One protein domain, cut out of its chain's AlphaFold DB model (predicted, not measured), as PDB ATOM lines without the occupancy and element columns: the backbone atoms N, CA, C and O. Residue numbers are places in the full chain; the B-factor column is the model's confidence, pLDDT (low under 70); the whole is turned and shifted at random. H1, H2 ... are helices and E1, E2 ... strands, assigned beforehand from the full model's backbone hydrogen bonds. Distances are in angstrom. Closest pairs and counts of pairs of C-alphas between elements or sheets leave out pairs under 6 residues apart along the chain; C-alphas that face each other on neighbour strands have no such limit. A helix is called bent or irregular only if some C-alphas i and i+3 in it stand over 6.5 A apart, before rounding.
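This is residues 4 to 147 of the 149 residues of an uncharacterized protein of Lactobacillus vini DSM 20605 (UniProt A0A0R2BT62). A small five-stranded sheet, folded back on itself, makes a head at one end of one long helix, H3, which sticks out from it as a stalk along the longest axis. Beyond the other end of H3 the backbone turns back through a loose loop to the short helix H2, and a second loose stretch leads from H2 to H1, which stands free. The printed part has 144 residues, with three named helices followed by five named strands, H1 H2 H3 E1 E2 E3 E4 E5; the sheet runs E4 E3 E2 E1 E5, all antiparallel. The class is mixed, helices and strands, and the whole is extended, with a radius of gyration of the C-alphas of 27.4 A and spans of 85 by 43 by 35 A, only just elongated.

In the sheet, E1 is residues 104 to 109, beginning at C-alpha 104 (-5.767, 68.122, -1.701). E2, residues 112 to 124, is 24.7 A long and bends by 98 degrees at residue 117. E3 is residues 127 to 132, E4 residues 135 to 138, and E5 residues 142 to 146, ending at C-alpha 146 (-10.011, 65.585, 0.156). H3, residues 60 to 100, is 60.8 A long and begins at C-alpha 60 (2.902, 5.513, -24.837). H2, residues 34 to 46, and H1, residues 4 to 15, are each 17.4 A long.

The strongly twisted sheet is a folded sheet, bent into two leaves: E4 and E3 face E1 and E5, with E2 as the hinge. E1 E2 E3 E4 form a meander, each strand the antiparallel neighbour of the one before. E2 pairs with E1 over residues 112 to 117, with N 107 and O 114 at 2.8 A, and with E3 over residues 118 to 124, with N 129 and O 122 at 2.9 A. In the hairpin E3 and E4, N 137 and O 130 are 2.8 A apart. Edge strand E5 is antiparallel to E1 at 164 degrees, with N 106 and O 144 at 2.9 A. H3 is on the sheet but only grazes it, with residues 90 to 100; the closest C-alphas of H3 and E3 are those of Gln 94 and Ala 128, 5.8 A apart. H2 and H1 are not on the sheet, and H3 is apart from both. Each O i to N i+4 pair is within hydrogen-bond range in H2, against 7 of 8 in H1 and 36 of 37 in H3.

The two C-alphas farthest apart are those of Ser 53 and Ser 115, 85.2 A. The printed part has no cut. The links H1 to H2, 18 residues, and H2 to H3, 13 residues, are long. Mean pLDDT of the printed part is 73.0, with residues 4 to 37, 39, 41 to 68 and 70 under 70.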
ATOM      1  N   ASN A   4       8.146  21.139   9.225       50.62
ATOM      2  CA  ASN A   4       9.090  22.206   8.852       50.62
ATOM      3  C   ASN A   4      10.286  21.743   7.996       50.62
ATOM      4  O   ASN A   4      10.881  22.565   7.301       50.62
ATOM      5  N   ASP A   5      10.630  20.453   8.003       53.94
ATOM      6  CA  ASP A   5      11.793  19.952   7.252       53.94
ATOM      7  C   ASP A   5      11.516  19.837   5.744       53.94
ATOM      8  O   ASP A   5      12.400  20.103   4.933       53.94
ATOM      9  N   SER A   6      10.277  19.527   5.347       51.94
ATOM     10  CA  SER A   6       9.904  19.361   3.932       51.94
ATOM     11  C   SER A   6       9.826  20.681   3.159       51.94
ATOM     12  O   SER A   6      10.060  20.710   1.955       51.94
ATOM     13  N   LEU A   7       9.521  21.787   3.844       52.03
ATOM     14  CA  LEU A   7       9.566  23.132   3.257       52.03
ATOM     15  C   LEU A   7      11.012  23.601   3.061       52.03
ATOM     16  O   LEU A   7      11.323  24.239   2.059       52.03
ATOM     17  N   THR A   8      11.898  23.227   3.987       52.34
ATOM     18  CA  THR A   8      13.320  23.600   3.973       52.34
ATOM     19  C   THR A   8      14.106  22.837   2.895       52.34
ATOM     20  O   THR A   8      15.018  23.387   2.280       52.34
ATOM     21  N   SER A   9      13.731  21.590   2.590       54.50
ATOM     22  CA  SER A   9      14.342  20.829   1.490       54.50
ATOM     23  C   SER A   9      13.875  21.290   0.103       54.50
ATOM     24  O   SER A   9      14.669  21.288  -0.838       54.50
ATOM     25  N   ALA A  10      12.626  21.751  -0.026       51.44
ATOM     26  CA  ALA A  10      12.098  22.292  -1.280       51.44
ATOM     27  C   ALA A  10      12.806  23.597  -1.694       51.44
ATOM     28  O   ALA A  10      13.190  23.753  -2.853       51.44
ATOM     29  N   ILE A  11      13.062  24.499  -0.739       55.38
ATOM     30  CA  ILE A  11      13.813  25.744  -0.989       55.38
ATOM     31  C   ILE A  11      15.307  25.502  -1.265       55.38
ATOM     32  O   ILE A  11      15.889  26.202  -2.091       55.38
ATOM     33  N   ALA A  12      15.920  24.470  -0.670       50.62
ATOM     34  CA  ALA A  12      17.305  24.082  -0.965       50.62
ATOM     35  C   ALA A  12      17.478  23.487  -2.379       50.62
ATOM     36  O   ALA A  12      18.500  23.714  -3.034       50.62
ATOM     37  N   SER A  13      16.465  22.765  -2.869       47.84
ATOM     38  CA  SER A  13      16.436  22.236  -4.239       47.84
ATOM     39  C   SER A  13      16.364  23.363  -5.276       47.84
ATOM     40  O   SER A  13      17.107  23.357  -6.257       47.84
ATOM     41  N   LEU A  14      15.551  24.393  -5.015       51.97
ATOM     42  CA  LEU A  14      15.410  25.540  -5.915       51.97
ATOM     43  C   LEU A  14      16.690  26.395  -5.966       51.97
ATOM     44  O   LEU A  14      17.132  26.781  -7.047       51.97
ATOM     45  N   ALA A  15      17.344  26.603  -4.817       53.88
ATOM     46  CA  ALA A  15      18.608  27.342  -4.720       53.88
ATOM     47  C   ALA A  15      19.786  26.659  -5.446       53.88
ATOM     48  O   ALA A  15      20.754  27.323  -5.806       53.88
ATOM     49  N   SER A  16      19.700  25.349  -5.699       45.56
ATOM     50  CA  SER A  16      20.729  24.593  -6.429       45.56
ATOM     51  C   SER A  16      20.553  24.642  -7.954       45.56
ATOM     52  O   SER A  16      21.366  24.084  -8.686       45.56
ATOM     53  N   SER A  17      19.506  25.312  -8.449       47.75
ATOM     54  CA  SER A  17      19.153  25.372  -9.874       47.75
ATOM     55  C   SER A  17      19.358  26.757 -10.489       47.75
ATOM     56  O   SER A  17      18.553  27.247 -11.270       47.75
ATOM     57  N   THR A  18      20.460  27.429 -10.164       46.97
ATOM     58  CA  THR A  18      20.967  28.522 -11.004       46.97
ATOM     59  C   THR A  18      22.473  28.608 -10.820       46.97
ATOM     60  O   THR A  18      22.915  29.049  -9.775       46.97
ATOM     61  N   ILE A  19      23.250  28.103 -11.783       42.94
ATOM     62  CA  ILE A  19      24.420  28.732 -12.432       42.94
ATOM     63  C   ILE A  19      25.014  27.650 -13.357       42.94
ATOM     64  O   ILE A  19      25.890  26.885 -12.967       42.94
ATOM     65  N   TYR A  20      24.561  27.615 -14.607       32.94
ATOM     66  CA  TYR A  20      25.425  27.271 -15.736       32.94
ATOM     67  C   TYR A  20      25.160  28.312 -16.817       32.94
ATOM     68  O   TYR A  20      24.193  28.229 -17.570       32.94
ATOM     69  N   ASN A  21      26.016  29.332 -16.840       44.41
ATOM     70  CA  ASN A  21      26.187  30.183 -18.006       44.41
ATOM     71  C   ASN A  21      26.643  29.295 -19.166       44.41
ATOM     72  O   ASN A  21      27.756  28.773 -19.124       44.41
ATOM     73  N   ASN A  22      25.831  29.186 -20.212       43.19
ATOM     74  CA  ASN A  22      26.359  28.946 -21.545       43.19
ATOM     75  C   ASN A  22      25.842  30.043 -22.471       43.19
ATOM     76  O   ASN A  22      24.688  30.048 -22.892       43.19
ATOM     77  N   THR A  23      26.726  30.998 -22.730       45.44
ATOM     78  CA  THR A  23      26.638  31.923 -23.850       45.44
ATOM     79  C   THR A  23      26.787  31.103 -25.124       45.44
ATOM     80  O   THR A  23      27.897  30.707 -25.457       45.44
ATOM     81  N   ASP A  24      25.695  30.873 -25.845       35.78
ATOM     82  CA  ASP A  24      25.784  30.505 -27.253       35.78
ATOM     83  C   ASP A  24      24.673  31.196 -28.038       35.78
ATOM     84  O   ASP A  24      23.481  31.068 -27.754       35.78
ATOM     85  N   SER A  25      25.106  32.010 -28.996       51.00
ATOM     86  CA  SER A  25      24.237  32.663 -29.957       51.00
ATOM     87  C   SER A  25      23.644  31.601 -30.869       51.00
ATOM     88  O   SER A  25      24.278  31.176 -31.828       51.00
ATOM     89  N   SER A  26      22.389  31.239 -30.635       38.53
ATOM     90  CA  SER A  26      21.540  30.739 -31.707       38.53
ATOM     91  C   SER A  26      20.121  31.233 -31.494       38.53
ATOM     92  O   SER A  26      19.342  30.707 -30.704       38.53
ATOM     93  N   ASN A  27      19.811  32.303 -32.215       50.47
ATOM     94  CA  ASN A  27      18.459  32.717 -32.532       50.47
ATOM     95  C   ASN A  27      17.761  31.554 -33.259       50.47
ATOM     96  O   ASN A  27      17.939  31.369 -34.463       50.47
ATOM     97  N   SER A  28      17.061  30.698 -32.521       40.44
ATOM     98  CA  SER A  28      16.340  29.552 -33.077       40.44
ATOM     99  C   SER A  28      15.122  29.231 -32.215       40.44
ATOM    100  O   SER A  28      15.166  28.369 -31.348       40.44
ATOM    101  N   ASN A  29      14.037  29.960 -32.483       44.97
ATOM    102  CA  ASN A  29      12.656  29.464 -32.471       44.97
ATOM    103  C   ASN A  29      12.241  28.563 -31.290       44.97
ATOM    104  O   ASN A  29      11.700  27.481 -31.504       44.97
ATOM    105  N   THR A  30      12.418  29.004 -30.043       44.91
ATOM    106  CA  THR A  30      11.804  28.323 -28.884       44.91
ATOM    107  C   THR A  30      10.286  28.495 -28.806       44.91
ATOM    108  O   THR A  30       9.649  27.873 -27.962       44.91
ATOM    109  N   THR A  31       9.671  29.248 -29.717       48.84
ATOM    110  CA  THR A  31       8.227  29.183 -29.953       48.84
ATOM    111  C   THR A  31       7.931  28.008 -30.885       48.84
ATOM    112  O   THR A  31       7.587  28.188 -32.052       48.84
ATOM    113  N   VAL A  32       8.062  26.782 -30.369       54.34
ATOM    114  CA  VAL A  32       7.278  25.661 -30.903       54.34
ATOM    115  C   VAL A  32       5.833  26.022 -30.592       54.34
ATOM    116  O   VAL A  32       5.337  25.803 -29.491       54.34
ATOM    117  N   SER A  33       5.229  26.752 -31.524       59.25
ATOM    118  CA  SER A  33       3.946  27.413 -31.326       59.25
ATOM    119  C   SER A  33       2.847  26.353 -31.370       59.25
ATOM    120  O   SER A  33       3.015  25.317 -32.022       59.25
ATOM    121  N   MET A  34       1.713  26.598 -30.714       59.31
ATOM    122  CA  MET A  34       0.511  25.764 -30.841       59.31
ATOM    123  C   MET A  34       0.210  25.443 -32.318       59.31
ATOM    124  O   MET A  34      -0.239  24.343 -32.617       59.31
ATOM    125  N   GLU A  35       0.540  26.333 -33.262       63.88
ATOM    126  CA  GLU A  35       0.480  26.080 -34.706       63.88
ATOM    127  C   GLU A  35       1.341  24.903 -35.182       63.88
ATOM    128  O   GLU A  35       0.856  24.080 -35.957       63.88
ATOM    129  N   ASP A  36       2.596  24.788 -34.743       65.31
ATOM    130  CA  ASP A  36       3.479  23.683 -35.134       65.31
ATOM    131  C   ASP A  36       3.024  22.366 -34.497       65.31
ATOM    132  O   ASP A  36       3.081  21.312 -35.132       65.31
ATOM    133  N   PHE A  37       2.467  22.426 -33.285       63.53
ATOM    134  CA  PHE A  37       1.814  21.283 -32.656       63.53
ATOM    135  C   PHE A  37       0.522  20.878 -33.380       63.53
ATOM    136  O   PHE A  37       0.370  19.710 -33.723       63.53
ATOM    137  N   LEU A  38      -0.385  21.812 -33.683       71.94
ATOM    138  CA  LEU A  38      -1.606  21.561 -34.457       71.94
ATOM    139  C   LEU A  38      -1.274  21.041 -35.858       71.94
ATOM    140  O   LEU A  38      -2.010  20.223 -36.407       71.94
ATOM    141  N   LYS A  39      -0.147  21.460 -36.434       67.56
ATOM    142  CA  LYS A  39       0.374  20.954 -37.706       67.56
ATOM    143  C   LYS A  39       0.897  19.523 -37.589       67.56
ATOM    144  O   LYS A  39       0.623  18.714 -38.470       67.56
ATOM    145  N   ILE A  40       1.582  19.176 -36.500       70.31
ATOM    146  CA  ILE A  40       2.006  17.794 -36.232       70.31
ATOM    147  C   ILE A  40       0.799  16.906 -35.891       70.31
ATOM    148  O   ILE A  40       0.683  15.820 -36.448       70.31
ATOM    149  N   LEU A  41      -0.143  17.369 -35.065       67.62
ATOM    150  CA  LEU A  41      -1.375  16.660 -34.702       67.62
ATOM    151  C   LEU A  41      -2.294  16.447 -35.912       67.62
ATOM    152  O   LEU A  41      -2.846  15.366 -36.106       67.62
ATOM    153  N   SER A  42      -2.452  17.466 -36.757       67.94
ATOM    154  CA  SER A  42      -3.204  17.322 -38.004       67.94
ATOM    155  C   SER A  42      -2.489  16.400 -38.985       67.94
ATOM    156  O   SER A  42      -3.167  15.636 -39.663       67.94
ATOM    157  N   ALA A  43      -1.153  16.385 -39.030       66.94
ATOM    158  CA  ALA A  43      -0.397  15.432 -39.837       66.94
ATOM    159  C   ALA A  43      -0.524  13.983 -39.327       66.94
ATOM    160  O   ALA A  43      -0.664  13.078 -40.147       66.94
ATOM    161  N   THR A  44      -0.533  13.742 -38.009       60.88
ATOM    162  CA  THR A  44      -0.721  12.396 -37.431       60.88
ATOM    163  C   THR A  44      -2.158  11.889 -37.576       60.88
ATOM    164  O   THR A  44      -2.350  10.712 -37.866       60.88
ATOM    165  N   MET A  45      -3.170  12.758 -37.454       61.25
ATOM    166  CA  MET A  45      -4.571  12.397 -37.725       61.25
ATOM    167  C   MET A  45      -4.906  12.278 -39.217       61.25
ATOM    168  O   MET A  45      -5.726  11.440 -39.580       61.25
ATOM    169  N   SER A  46      -4.301  13.102 -40.082       61.12
ATOM    170  CA  SER A  46      -4.529  13.062 -41.540       61.12
ATOM    171  C   SER A  46      -3.727  11.966 -42.237       61.12
ATOM    172  O   SER A  46      -4.000  11.669 -43.398       61.12
ATOM    173  N   ASN A  47      -2.770  11.343 -41.541       51.00
ATOM    174  CA  ASN A  47      -2.049  10.169 -42.016       51.00
ATOM    175  C   ASN A  47      -2.337   8.921 -41.154       51.00
ATOM    176  O   ASN A  47      -1.418   8.374 -40.544       51.00
ATOM    177  N   PRO A  48      -3.584   8.409 -41.120       51.72
ATOM    178  CA  PRO A  48      -3.902   7.129 -40.486       51.72
ATOM    179  C   PRO A  48      -3.449   5.927 -41.344       51.72
ATOM    180  O   PRO A  48      -3.954   4.821 -41.186       51.72
ATOM    181  N   SER A  49      -2.520   6.130 -42.281       44.34
ATOM    182  CA  SER A  49      -2.100   5.157 -43.290       44.34
ATOM    183  C   SER A  49      -0.692   4.622 -43.018       44.34
ATOM    184  O   SER A  49       0.180   4.673 -43.877       44.34
ATOM    185  N   ILE A  50      -0.473   4.087 -41.819       45.69
ATOM    186  CA  ILE A  50       0.428   2.942 -41.622       45.69
ATOM    187  C   ILE A  50      -0.453   1.833 -41.038       45.69
ATOM    188  O   ILE A  50      -0.431   1.513 -39.857       45.69
ATOM    189  N   ASP A  51      -1.334   1.317 -41.889       56.19
ATOM    190  CA  ASP A  51      -1.770  -0.069 -41.792       56.19
ATOM    191  C   ASP A  51      -0.760  -0.857 -42.623       56.19
ATOM    192  O   ASP A  51      -0.712  -0.696 -43.841       56.19
ATOM    193  N   ASP A  52       0.154  -1.557 -41.957       47.16
ATOM    194  CA  ASP A  52       0.364  -2.988 -42.188       47.16
ATOM    195  C   ASP A  52       1.540  -3.494 -41.336       47.16
ATOM    196  O   ASP A  52       2.652  -2.965 -41.368       47.16
ATOM    197  N   SER A  53       1.272  -4.595 -40.639       43.28
ATOM    198  CA  SER A  53       2.210  -5.489 -39.960       43.28
ATOM    199  C   SER A  53       2.686  -5.153 -38.537       43.28
ATOM    200  O   SER A  53       3.459  -4.240 -38.259       43.28
ATOM    201  N   SER A  54       2.343  -6.105 -37.667       42.09
ATOM    202  CA  SER A  54       2.898  -6.431 -36.351       42.09
ATOM    203  C   SER A  54       2.306  -5.718 -35.131       42.09
ATOM    204  O   SER A  54       2.623  -4.595 -34.756       42.09
ATOM    205  N   SER A  55       1.438  -6.487 -34.477       46.69
ATOM    206  CA  SER A  55       1.138  -6.482 -33.055       46.69
ATOM    207  C   SER A  55       2.185  -5.831 -32.150       46.69
ATOM    208  O   SER A  55       3.375  -6.126 -32.223       46.69
ATOM    209  N   SER A  56       1.641  -5.174 -31.126       45.00
ATOM    210  CA  SER A  56       2.250  -4.941 -29.818       45.00
ATOM    211  C   SER A  56       3.076  -3.666 -29.666       45.00
ATOM    212  O   SER A  56       4.297  -3.660 -29.732       45.00
ATOM    213  N   GLY A  57       2.359  -2.626 -29.235       50.50
ATOM    214  CA  GLY A  57       2.768  -1.878 -28.052       50.50
ATOM    215  C   GLY A  57       3.821  -0.813 -28.285       50.50
ATOM    216  O   GLY A  57       4.977  -1.006 -27.937       50.50
ATOM    217  N   SER A  58       3.394   0.356 -28.754       44.06
ATOM    218  CA  SER A  58       4.021   1.635 -28.394       44.06
ATOM    219  C   SER A  58       3.062   2.789 -28.683       44.06
ATOM    220  O   SER A  58       3.315   3.640 -29.523       44.06
ATOM    221  N   SER A  59       1.933   2.824 -27.972       46.28
ATOM    222  CA  SER A  59       1.074   4.019 -27.906       46.28
ATOM    223  C   SER A  59       1.429   4.942 -26.728       46.28
ATOM    224  O   SER A  59       0.665   5.852 -26.434       46.28
ATOM    225  N   SER A  60       2.566   4.737 -26.046       51.41
ATOM    226  CA  SER A  60       2.902   5.513 -24.837       51.41
ATOM    227  C   SER A  60       3.496   6.889 -25.149       51.41
ATOM    228  O   SER A  60       3.085   7.881 -24.566       51.41
ATOM    229  N   SER A  61       4.390   7.011 -26.134       53.31
ATOM    230  CA  SER A  61       5.176   8.248 -26.295       53.31
ATOM    231  C   SER A  61       4.369   9.467 -26.763       53.31
ATOM    232  O   SER A  61       4.736  10.594 -26.449       53.31
ATOM    233  N   GLY A  62       3.271   9.258 -27.498       53.19
ATOM    234  CA  GLY A  62       2.410  10.352 -27.963       53.19
ATOM    235  C   GLY A  62       1.505  10.923 -26.868       53.19
ATOM    236  O   GLY A  62       1.281  12.127 -26.841       53.19
ATOM    237  N   SER A  63       1.016  10.082 -25.949       58.25
ATOM    238  CA  SER A  63       0.096  10.500 -24.879       58.25
ATOM    239  C   SER A  63       0.817  11.146 -23.694       58.25
ATOM    240  O   SER A  63       0.274  12.061 -23.072       58.25
ATOM    241  N   ASP A  64       2.035  10.693 -23.388       58.09
ATOM    242  CA  ASP A  64       2.848  11.252 -22.304       58.09
ATOM    243  C   ASP A  64       3.274  12.695 -22.655       58.09
ATOM    244  O   ASP A  64       3.000  13.628 -21.900       58.09
ATOM    245  N   TYR A  65       3.741  12.924 -23.893       62.56
ATOM    246  CA  TYR A  65       4.082  14.259 -24.409       62.56
ATOM    247  C   TYR A  65       2.893  15.240 -24.415       62.56
ATOM    248  O   TYR A  65       3.065  16.432 -24.168       62.56
ATOM    249  N   MET A  66       1.667  14.754 -24.648       61.84
ATOM    250  CA  MET A  66       0.452  15.578 -24.553       61.84
ATOM    251  C   MET A  66       0.171  16.047 -23.122       61.84
ATOM    252  O   MET A  66      -0.336  17.153 -22.938       61.84
ATOM    253  N   SER A  67       0.491  15.227 -22.119       68.75
ATOM    254  CA  SER A  67       0.295  15.584 -20.711       68.75
ATOM    255  C   SER A  67       1.320  16.626 -20.257       68.75
ATOM    256  O   SER A  67       0.936  17.606 -19.617       68.75
ATOM    257  N   GLU A  68       2.589  16.485 -20.656       65.81
ATOM    258  CA  GLU A  68       3.616  17.511 -20.428       65.81
ATOM    259  C   GLU A  68       3.294  18.835 -21.152       65.81
ATOM    260  O   GLU A  68       3.452  19.907 -20.566       65.81
ATOM    261  N   LEU A  69       2.794  18.788 -22.395       72.25
ATOM    262  CA  LEU A  69       2.382  19.987 -23.137       72.25
ATOM    263  C   LEU A  69       1.166  20.673 -22.516       72.25
ATOM    264  O   LEU A  69       1.173  21.890 -22.360       72.25
ATOM    265  N   ALA A  70       0.136  19.917 -22.131       69.25
ATOM    266  CA  ALA A  70      -1.024  20.477 -21.441       69.25
ATOM    267  C   ALA A  70      -0.614  21.142 -20.117       69.25
ATOM    268  O   ALA A  70      -1.152  22.186 -19.746       69.25
ATOM    269  N   GLN A  71       0.380  20.572 -19.427       71.06
ATOM    270  CA  GLN A  71       0.949  21.167 -18.227       71.06
ATOM    271  C   GLN A  71       1.729  22.454 -18.541       71.06
ATOM    272  O   GLN A  71       1.532  23.450 -17.845       71.06
ATOM    273  N   TYR A  72       2.529  22.494 -19.610       75.50
ATOM    274  CA  TYR A  72       3.230  23.710 -20.039       75.50
ATOM    275  C   TYR A  72       2.271  24.823 -20.487       75.50
ATOM    276  O   TYR A  72       2.406  25.962 -20.046       75.50
ATOM    277  N   GLU A  73       1.251  24.493 -21.279       75.19
ATOM    278  CA  GLU A  73       0.242  25.445 -21.754       75.19
ATOM    279  C   GLU A  73      -0.554  26.044 -20.590       75.19
ATOM    280  O   GLU A  73      -0.829  27.246 -20.560       75.19
ATOM    281  N   SER A  74      -0.864  25.226 -19.577       76.56
ATOM    282  CA  SER A  74      -1.502  25.710 -18.353       76.56
ATOM    283  C   SER A  74      -0.614  26.706 -17.602       76.56
ATOM    284  O   SER A  74      -1.108  27.730 -17.135       76.56
ATOM    285  N   LEU A  75       0.700  26.460 -17.535       80.50
ATOM    286  CA  LEU A  75       1.646  27.378 -16.902       80.50
ATOM    287  C   LEU A  75       1.786  28.672 -17.701       80.50
ATOM    288  O   LEU A  75       1.727  29.746 -17.108       80.50
ATOM    289  N   ASN A  76       1.900  28.587 -19.028       81.94
ATOM    290  CA  ASN A  76       1.994  29.763 -19.889       81.94
ATOM    291  C   ASN A  76       0.732  30.634 -19.787       81.94
ATOM    292  O   ASN A  76       0.826  31.840 -19.568       81.94
ATOM    293  N   THR A  77      -0.449  30.008 -19.815       83.12
ATOM    294  CA  THR A  77      -1.735  30.693 -19.608       83.12
ATOM    295  C   THR A  77      -1.784  31.382 -18.241       83.12
ATOM    296  O   THR A  77      -2.221  32.526 -18.133       83.12
ATOM    297  N   LEU A  78      -1.306  30.725 -17.179       85.81
ATOM    298  CA  LEU A  78      -1.244  31.322 -15.839       85.81
ATOM    299  C   LEU A  78      -0.259  32.495 -15.760       85.81
ATOM    300  O   LEU A  78      -0.528  33.470 -15.049       85.81
ATOM    301  N   THR A  79       0.868  32.415 -16.469       85.00
ATOM    302  CA  THR A  79       1.843  33.506 -16.576       85.00
ATOM    303  C   THR A  79       1.248  34.702 -17.315       85.00
ATOM    304  O   THR A  79       1.310  35.816 -16.798       85.00
ATOM    305  N   GLU A  80       0.606  34.486 -18.463       86.81
ATOM    306  CA  GLU A  80      -0.047  35.545 -19.242       86.81
ATOM    307  C   GLU A  80      -1.218  36.183 -18.473       86.81
ATOM    308  O   GLU A  80      -1.387  37.406 -18.457       86.81
ATOM    309  N   MET A  81      -1.974  35.374 -17.724       88.25
ATOM    310  CA  MET A  81      -3.024  35.872 -16.836       88.25
ATOM    311  C   MET A  81      -2.447  36.739 -15.709       88.25
ATOM    312  O   MET A  81      -2.997  37.798 -15.416       88.25
ATOM    313  N   ASN A  82      -1.324  36.344 -15.096       88.62
ATOM    314  CA  ASN A  82      -0.644  37.167 -14.086       88.62
ATOM    315  C   ASN A  82      -0.171  38.507 -14.658       88.62
ATOM    316  O   ASN A  82      -0.336  39.541 -14.009       88.62
ATOM    317  N   GLN A  83       0.383  38.503 -15.872       89.00
ATOM    318  CA  GLN A  83       0.801  39.729 -16.556       89.00
ATOM    319  C   GLN A  83      -0.393  40.647 -16.824       89.00
ATOM    320  O   GLN A  83      -0.339  41.834 -16.510       89.00
ATOM    321  N   THR A  84      -1.503  40.091 -17.311       91.06
ATOM    322  CA  THR A  84      -2.737  40.849 -17.564       91.06
ATOM    323  C   THR A  84      -3.325  41.427 -16.276       91.06
ATOM    324  O   THR A  84      -3.724  42.589 -16.245       91.06
ATOM    325  N   LEU A  85      -3.353  40.644 -15.191       91.38
ATOM    326  CA  LEU A  85      -3.807  41.119 -13.883       91.38
ATOM    327  C   LEU A  85      -2.922  42.253 -13.361       91.38
ATOM    328  O   LEU A  85      -3.449  43.256 -12.886       91.38
ATOM    329  N   THR A  86      -1.602  42.123 -13.496       89.19
ATOM    330  CA  THR A  86      -0.644  43.166 -13.100       89.19
ATOM    331  C   THR A  86      -0.897  44.450 -13.887       89.19
ATOM    332  O   THR A  86      -1.143  45.489 -13.280       89.19
ATOM    333  N   ALA A  87      -0.980  44.361 -15.216       88.75
ATOM    334  CA  ALA A  87      -1.265  45.505 -16.081       88.75
ATOM    335  C   ALA A  87      -2.625  46.159 -15.774       88.75
ATOM    336  O   ALA A  87      -2.767  47.380 -15.823       88.75
ATOM    337  N   SER A  88      -3.640  45.362 -15.424       90.88
ATOM    338  CA  SER A  88      -4.954  45.885 -15.044       90.88
ATOM    339  C   SER A  88      -4.915  46.642 -13.715       90.88
ATOM    340  O   SER A  88      -5.581  47.670 -13.586       90.88
ATOM    341  N   VAL A  89      -4.158  46.147 -12.731       88.81
ATOM    342  CA  VAL A  89      -3.954  46.839 -11.448       88.81
ATOM    343  C   VAL A  89      -3.183  48.139 -11.665       88.81
ATOM    344  O   VAL A  89      -3.578  49.170 -11.121       88.81
ATOM    345  N   GLU A  90      -2.143  48.122 -12.501       88.69
ATOM    346  CA  GLU A  90      -1.389  49.321 -12.883       88.69
ATOM    347  C   GLU A  90      -2.301  50.364 -13.540       88.69
ATOM    348  O   GLU A  90      -2.339  51.511 -13.101       88.69
ATOM    349  N   LEU A  91      -3.112  49.975 -14.530       90.44
ATOM    350  CA  LEU A  91      -4.048  50.888 -15.193       90.44
ATOM    351  C   LEU A  91      -5.058  51.501 -14.210       90.44
ATOM    352  O   LEU A  91      -5.352  52.696 -14.289       90.44
ATOM    353  N   GLN A  92      -5.589  50.704 -13.280       90.19
ATOM    354  CA  GLN A  92      -6.517  51.205 -12.267       90.19
ATOM    355  C   GLN A  92      -5.837  52.241 -11.365       90.19
ATOM    356  O   GLN A  92      -6.380  53.327 -11.163       90.19
ATOM    357  N   GLN A  93      -4.620  51.943 -10.904       88.94
ATOM    358  CA  GLN A  93      -3.828  52.860 -10.091       88.94
ATOM    359  C   GLN A  93      -3.545  54.174 -10.837       88.94
ATOM    360  O   GLN A  93      -3.630  55.256 -10.253       88.94
ATOM    361  N   GLN A  94      -3.257  54.103 -12.140       90.50
ATOM    362  CA  GLN A  94      -3.038  55.290 -12.965       90.50
ATOM    363  C   GLN A  94      -4.291  56.166 -13.049       90.50
ATOM    364  O   GLN A  94      -4.204  57.385 -12.896       90.50
ATOM    365  N   GLN A  95      -5.463  55.557 -13.242       91.56
ATOM    366  CA  GLN A  95      -6.739  56.274 -13.280       91.56
ATOM    367  C   GLN A  95      -7.059  56.945 -11.937       91.56
ATOM    368  O   GLN A  95      -7.506  58.094 -11.912       91.56
ATOM    369  N   GLU A  96      -6.790  56.265 -10.821       90.56
ATOM    370  CA  GLU A  96      -6.943  56.839  -9.481       90.56
ATOM    371  C   GLU A  96      -6.011  58.038  -9.278       90.56
ATOM    372  O   GLU A  96      -6.466  59.093  -8.834       90.56
ATOM    373  N   ALA A  97      -4.739  57.917  -9.674       91.38
ATOM    374  CA  ALA A  97      -3.762  58.999  -9.586       91.38
ATOM    375  C   ALA A  97      -4.187  60.225 -10.405       91.38
ATOM    376  O   ALA A  97      -4.164  61.345  -9.893       91.38
ATOM    377  N   LEU A  98      -4.649  60.028 -11.647       92.12
ATOM    378  CA  LEU A  98      -5.190  61.108 -12.484       92.12
ATOM    379  C   LEU A  98      -6.363  61.821 -11.805       92.12
ATOM    380  O   LEU A  98      -6.449  63.047 -11.854       92.12
ATOM    381  N   GLY A  99      -7.235  61.075 -11.126       91.88
ATOM    382  CA  GLY A  99      -8.352  61.627 -10.359       91.88
ATOM    383  C   GLY A  99      -7.942  62.419  -9.111       91.88
ATOM    384  O   GLY A  99      -8.784  63.118  -8.540       91.88
ATOM    385  N   MET A 100      -6.683  62.322  -8.673       92.31
ATOM    386  CA  MET A 100      -6.124  63.111  -7.571       92.31
ATOM    387  C   MET A 100      -5.523  64.435  -8.038       92.31
ATOM    388  O   MET A 100      -5.308  65.309  -7.201       92.31
ATOM    389  N   LEU A 101      -5.271  64.611  -9.338       93.44
ATOM    390  CA  LEU A 101      -4.738  65.857  -9.881       93.44
ATOM    391  C   LEU A 101      -5.645  67.038  -9.491       93.44
ATOM    392  O   LEU A 101      -6.859  66.998  -9.684       93.44
ATOM    393  N   GLY A 102      -5.058  68.080  -8.902       93.94
ATOM    394  CA  GLY A 102      -5.788  69.248  -8.402       93.94
ATOM    395  C   GLY A 102      -6.563  69.033  -7.095       93.94
ATOM    396  O   GLY A 102      -7.136  69.990  -6.572       93.94
ATOM    397  N   LYS A 103      -6.574  67.820  -6.525       94.94
ATOM    398  CA  LYS A 103      -7.149  67.555  -5.199       94.94
ATOM    399  C   LYS A 103      -6.120  67.777  -4.102       94.94
ATOM    400  O   LYS A 103      -4.912  67.703  -4.331       94.94
ATOM    401  N   LYS A 104      -6.613  68.019  -2.887       94.75
ATOM    402  CA  LYS A 104      -5.767  68.122  -1.701       94.75
ATOM    403  C   LYS A 104      -5.534  66.730  -1.132       94.75
ATOM    404  O   LYS A 104      -6.479  65.980  -0.908       94.75
ATOM    405  N   VAL A 105      -4.279  66.389  -0.893       95.38
ATOM    406  CA  VAL A 105      -3.869  65.089  -0.368       95.38
ATOM    407  C   VAL A 105      -3.071  65.255   0.917       95.38
ATOM    408  O   VAL A 105      -2.493  66.313   1.182       95.38
ATOM    409  N   THR A 106      -3.059  64.202   1.728       95.00
ATOM    410  CA  THR A 106      -2.151  64.058   2.868       95.00
ATOM    411  C   THR A 106      -1.291  62.828   2.642       95.00
ATOM    412  O   THR A 106      -1.810  61.742   2.392       95.00
ATOM    413  N   LEU A 107       0.019  63.007   2.724       94.75
ATOM    414  CA  LEU A 107       1.059  62.024   2.452       94.75
ATOM    415  C   LEU A 107       1.915  61.824   3.706       94.75
ATOM    416  O   LEU A 107       1.975  62.706   4.561       94.75
ATOM    417  N   THR A 108       2.600  60.691   3.807       94.12
ATOM    418  CA  THR A 108       3.603  60.443   4.852       94.12
ATOM    419  C   THR A 108       5.005  60.517   4.256       94.12
ATOM    420  O   THR A 108       5.327  59.766   3.347       94.12
ATOM    421  N   ASP A 109       5.853  61.388   4.794       91.94
ATOM    422  CA  ASP A 109       7.244  61.583   4.374       91.94
ATOM    423  C   ASP A 109       8.161  61.396   5.585       91.94
ATOM    424  O   ASP A 109       8.114  62.175   6.539       91.94
ATOM    425  N   SER A 110       8.943  60.314   5.600       89.06
ATOM    426  CA  SER A 110       9.861  59.973   6.707       89.06
ATOM    427  C   SER A 110       9.226  60.048   8.113       89.06
ATOM    428  O   SER A 110       9.868  60.457   9.079       89.06
ATOM    429  N   GLY A 111       7.953  59.655   8.234       87.50
ATOM    430  CA  GLY A 111       7.207  59.645   9.499       87.50
ATOM    431  C   GLY A 111       6.481  60.948   9.846       87.50
ATOM    432  O   GLY A 111       5.824  61.007  10.881       87.50
ATOM    433  N   SER A 112       6.555  61.972   8.993       89.31
ATOM    434  CA  SER A 112       5.791  63.217   9.137       89.31
ATOM    435  C   SER A 112       4.674  63.300   8.100       89.31
ATOM    436  O   SER A 112       4.857  62.899   6.953       89.31
ATOM    437  N   SER A 113       3.516  63.845   8.478       92.50
ATOM    438  CA  SER A 113       2.435  64.108   7.525       92.50
ATOM    439  C   SER A 113       2.693  65.390   6.734       92.50
ATOM    440  O   SER A 113       2.887  66.457   7.313       92.50
ATOM    441  N   VAL A 114       2.639  65.291   5.410       93.62
ATOM    442  CA  VAL A 114       2.717  66.410   4.467       93.62
ATOM    443  C   VAL A 114       1.358  66.562   3.799       93.62
ATOM    444  O   VAL A 114       0.810  65.583   3.308       93.62
ATOM    445  N   SER A 115       0.802  67.770   3.758       93.75
ATOM    446  CA  SER A 115      -0.442  68.039   3.029       93.75
ATOM    447  C   SER A 115      -0.231  69.108   1.967       93.75
ATOM    448  O   SER A 115       0.503  70.074   2.176       93.75
ATOM    449  N   GLY A 116      -0.880  68.934   0.824       94.19
ATOM    450  CA  GLY A 116      -0.806  69.865  -0.292       94.19
ATOM    451  C   GLY A 116      -1.738  69.459  -1.420       94.19
ATOM    452  O   GLY A 116      -2.402  68.426  -1.344       94.19
ATOM    453  N   THR A 117      -1.805  70.288  -2.450       96.06
ATOM    454  CA  THR A 117      -2.547  69.978  -3.674       96.06
ATOM    455  C   THR A 117      -1.643  69.209  -4.631       96.06
ATOM    456  O   THR A 117      -0.448  69.488  -4.700       96.06
ATOM    457  N   VAL A 118      -2.193  68.229  -5.346       96.25
ATOM    458  CA  VAL A 118      -1.451  67.514  -6.393       96.25
ATOM    459  C   VAL A 118      -1.307  68.419  -7.610       96.25
ATOM    460  O   VAL A 118      -2.288  68.697  -8.300       96.25
ATOM    461  N   ASP A 119      -0.079  68.854  -7.873       94.88
ATOM    462  CA  ASP A 119       0.269  69.732  -8.990       94.88
ATOM    463  C   ASP A 119       0.429  68.946 -10.299       94.88
ATOM    464  O   ASP A 119       0.072  69.417 -11.378       94.88
ATOM    465  N   GLN A 120       0.967  67.726 -10.207       94.75
ATOM    466  CA  GLN A 120       1.234  66.862 -11.352       94.75
ATOM    467  C   GLN A 120       1.159  65.387 -10.946       94.75
ATOM    468  O   GLN A 120       1.477  65.021  -9.818       94.75
ATOM    469  N   VAL A 121       0.781  64.536 -11.898       94.62
ATOM    470  CA  VAL A 121       0.909  63.078 -11.804       94.62
ATOM    471  C   VAL A 121       1.933  62.635 -12.842       94.62
ATOM    472  O   VAL A 121       1.889  63.088 -13.989       94.62
ATOM    473  N   LYS A 122       2.873  61.783 -12.441       92.94
ATOM    474  CA  LYS A 122       3.875  61.184 -13.324       92.94
ATOM    475  C   LYS A 122       3.702  59.674 -13.343       92.94
ATOM    476  O   LYS A 122       3.241  59.086 -12.370       92.94
ATOM    477  N   PHE A 123       4.088  59.068 -14.456       90.62
ATOM    478  CA  PHE A 123       4.066  57.626 -14.642       90.62
ATOM    479  C   PHE A 123       5.467  57.181 -15.034       90.62
ATOM    480  O   PHE A 123       5.938  57.524 -16.118       90.62
ATOM    481  N   GLU A 124       6.132  56.447 -14.150       84.38
ATOM    482  CA  GLU A 124       7.449  55.870 -14.406       84.38
ATOM    483  C   GLU A 124       7.421  54.382 -14.070       84.38
ATOM    484  O   GLU A 124       6.954  53.979 -13.007       84.38
ATOM    485  N   ASN A 125       7.909  53.553 -14.998       80.12
ATOM    486  CA  ASN A 125       7.947  52.092 -14.855       80.12
ATOM    487  C   ASN A 125       6.589  51.465 -14.471       80.12
ATOM    488  O   ASN A 125       6.544  50.557 -13.652       80.12
ATOM    489  N   GLY A 126       5.483  51.981 -15.022       77.62
ATOM    490  CA  GLY A 126       4.126  51.482 -14.747       77.62
ATOM    491  C   GLY A 126       3.485  52.024 -13.463       77.62
ATOM    492  O   GLY A 126       2.260  52.000 -13.348       77.62
ATOM    493  N   MET A 127       4.275  52.605 -12.554       83.38
ATOM    494  CA  MET A 127       3.803  53.158 -11.285       83.38
ATOM    495  C   MET A 127       3.523  54.657 -11.385       83.38
ATOM    496  O   MET A 127       4.245  55.408 -12.046       83.38
ATOM    497  N   ALA A 128       2.473  55.100 -10.696       90.31
ATOM    498  CA  ALA A 128       2.107  56.507 -10.640       90.31
ATOM    499  C   ALA A 128       2.698  57.201  -9.400       90.31
ATOM    500  O   ALA A 128       2.579  56.711  -8.274       90.31
ATOM    501  N   THR A 129       3.294  58.375  -9.604       93.50
ATOM    502  CA  THR A 129       3.793  59.257  -8.542       93.50
ATOM    503  C   THR A 129       3.080  60.605  -8.582       93.50
ATOM    504  O   THR A 129       2.714  61.126  -9.639       93.50
ATOM    505  N   LEU A 130       2.848  61.168  -7.400       94.62
ATOM    506  CA  LEU A 130       2.179  62.446  -7.198       94.62
ATOM    507  C   LEU A 130       3.228  63.514  -6.903       94.62
ATOM    508  O   LEU A 130       4.065  63.342  -6.020       94.62
ATOM    509  N   VAL A 131       3.163  64.639  -7.603       95.25
ATOM    510  CA  VAL A 131       3.967  65.821  -7.295       95.25
ATOM    511  C   VAL A 131       3.130  66.748  -6.427       95.25
ATOM    512  O   VAL A 131       2.088  67.237  -6.863       95.25
ATOM    513  N   VAL A 132       3.587  66.986  -5.202       95.06
ATOM    514  CA  VAL A 132       2.919  67.846  -4.221       95.06
ATOM    515  C   VAL A 132       3.948  68.820  -3.663       95.06
ATOM    516  O   VAL A 132       4.986  68.396  -3.153       95.06
ATOM    517  N   ASN A 133       3.690  70.128  -3.759       92.62
ATOM    518  CA  ASN A 133       4.650  71.175  -3.363       92.62
ATOM    519  C   ASN A 133       6.019  71.042  -4.073       92.62
ATOM    520  O   ASN A 133       7.064  71.349  -3.497       92.62
ATOM    521  N   GLY A 134       6.034  70.540  -5.312       92.38
ATOM    522  CA  GLY A 134       7.260  70.331  -6.091       92.38
ATOM    523  C   GLY A 134       8.121  69.131  -5.674       92.38
ATOM    524  O   GLY A 134       9.204  68.960  -6.230       92.38
ATOM    525  N   LYS A 135       7.660  68.290  -4.735       93.56
ATOM    526  CA  LYS A 135       8.303  67.017  -4.379       93.56
ATOM    527  C   LYS A 135       7.454  65.839  -4.853       93.56
ATOM    528  O   LYS A 135       6.228  65.891  -4.812       93.56
ATOM    529  N   GLU A 136       8.126  64.796  -5.322       94.19
ATOM    530  CA  GLU A 136       7.505  63.553  -5.777       94.19
ATOM    531  C   GLU A 136       7.259  62.599  -4.613       94.19
ATOM    532  O   GLU A 136       8.114  62.421  -3.742       94.19
ATOM    533  N   TYR A 137       6.088  61.975  -4.633       93.75
ATOM    534  CA  TYR A 137       5.648  61.002  -3.651       93.75
ATOM    535  C   TYR A 137       5.003  59.810  -4.348       93.75
ATOM    536  O   TYR A 137       4.217  59.963  -5.282       93.75
ATOM    537  N   GLU A 138       5.305  58.611  -3.868       92.56
ATOM    538  CA  GLU A 138       4.613  57.405  -4.307       92.56
ATOM    539  C   GLU A 138       3.182  57.372  -3.759       92.56
ATOM    540  O   GLU A 138       2.908  57.846  -2.652       92.56
ATOM    541  N   LEU A 139       2.272  56.730  -4.491       89.69
ATOM    542  CA  LEU A 139       0.910  56.473  -4.011       89.69
ATOM    543  C   LEU A 139       0.870  55.666  -2.709       89.69
ATOM    544  O   LEU A 139      -0.056  55.833  -1.921       89.69
ATOM    545  N   SER A 140       1.884  54.838  -2.447       90.56
ATOM    546  CA  SER A 140       2.045  54.100  -1.186       90.56
ATOM    547  C   SER A 140       2.121  55.019   0.041       90.56
ATOM    548  O   SER A 140       1.779  54.608   1.148       90.56
ATOM    549  N   SER A 141       2.549  56.270  -0.151       92.56
ATOM    550  CA  SER A 141       2.670  57.275   0.907       92.56
ATOM    551  C   SER A 141       1.360  58.024   1.165       92.56
ATOM    552  O   SER A 141       1.287  58.811   2.112       92.56
ATOM    553  N   LEU A 142       0.330  57.817   0.338       92.88
ATOM    554  CA  LEU A 142      -0.956  58.499   0.430       92.88
ATOM    555  C   LEU A 142      -1.750  58.023   1.647       92.88
ATOM    556  O   LEU A 142      -2.072  56.849   1.791       92.88
ATOM    557  N   SER A 143      -2.106  58.969   2.512       93.94
ATOM    558  CA  SER A 143      -2.925  58.721   3.698       93.94
ATOM    559  C   SER A 143      -4.385  59.114   3.484       93.94
ATOM    560  O   SER A 143      -5.285  58.399   3.923       93.94
ATOM    561  N   SER A 144      -4.643  60.243   2.819       93.12
ATOM    562  CA  SER A 144      -6.005  60.709   2.546       93.12
ATOM    563  C   SER A 144      -6.075  61.643   1.340       93.12
ATOM    564  O   SER A 144      -5.100  62.313   0.992       93.12
ATOM    565  N   VAL A 145      -7.257  61.702   0.723       94.19
ATOM    566  CA  VAL A 145      -7.614  62.635  -0.354       94.19
ATOM    567  C   VAL A 145      -8.862  63.398   0.080       94.19
ATOM    568  O   VAL A 145      -9.826  62.794   0.547       94.19
ATOM    569  N   SER A 146      -8.860  64.716  -0.088       92.31
ATOM    570  CA  SER A 146     -10.011  65.585   0.156       92.31
ATOM    571  C   SER A 146     -10.251  66.503  -1.036       92.31
ATOM    572  O   SER A 146      -9.318  66.883  -1.749       92.31
ATOM    573  N   GLU A 147     -11.505  66.894  -1.248       86.50
ATOM    574  CA  GLU A 147     -11.823  67.887  -2.269       86.50
ATOM    575  C   GLU A 147     -11.214  69.243  -1.909       86.50
ATOM    576  O   GLU A 147     -11.146  69.631  -0.739       86.50
TER     577      GLU A 147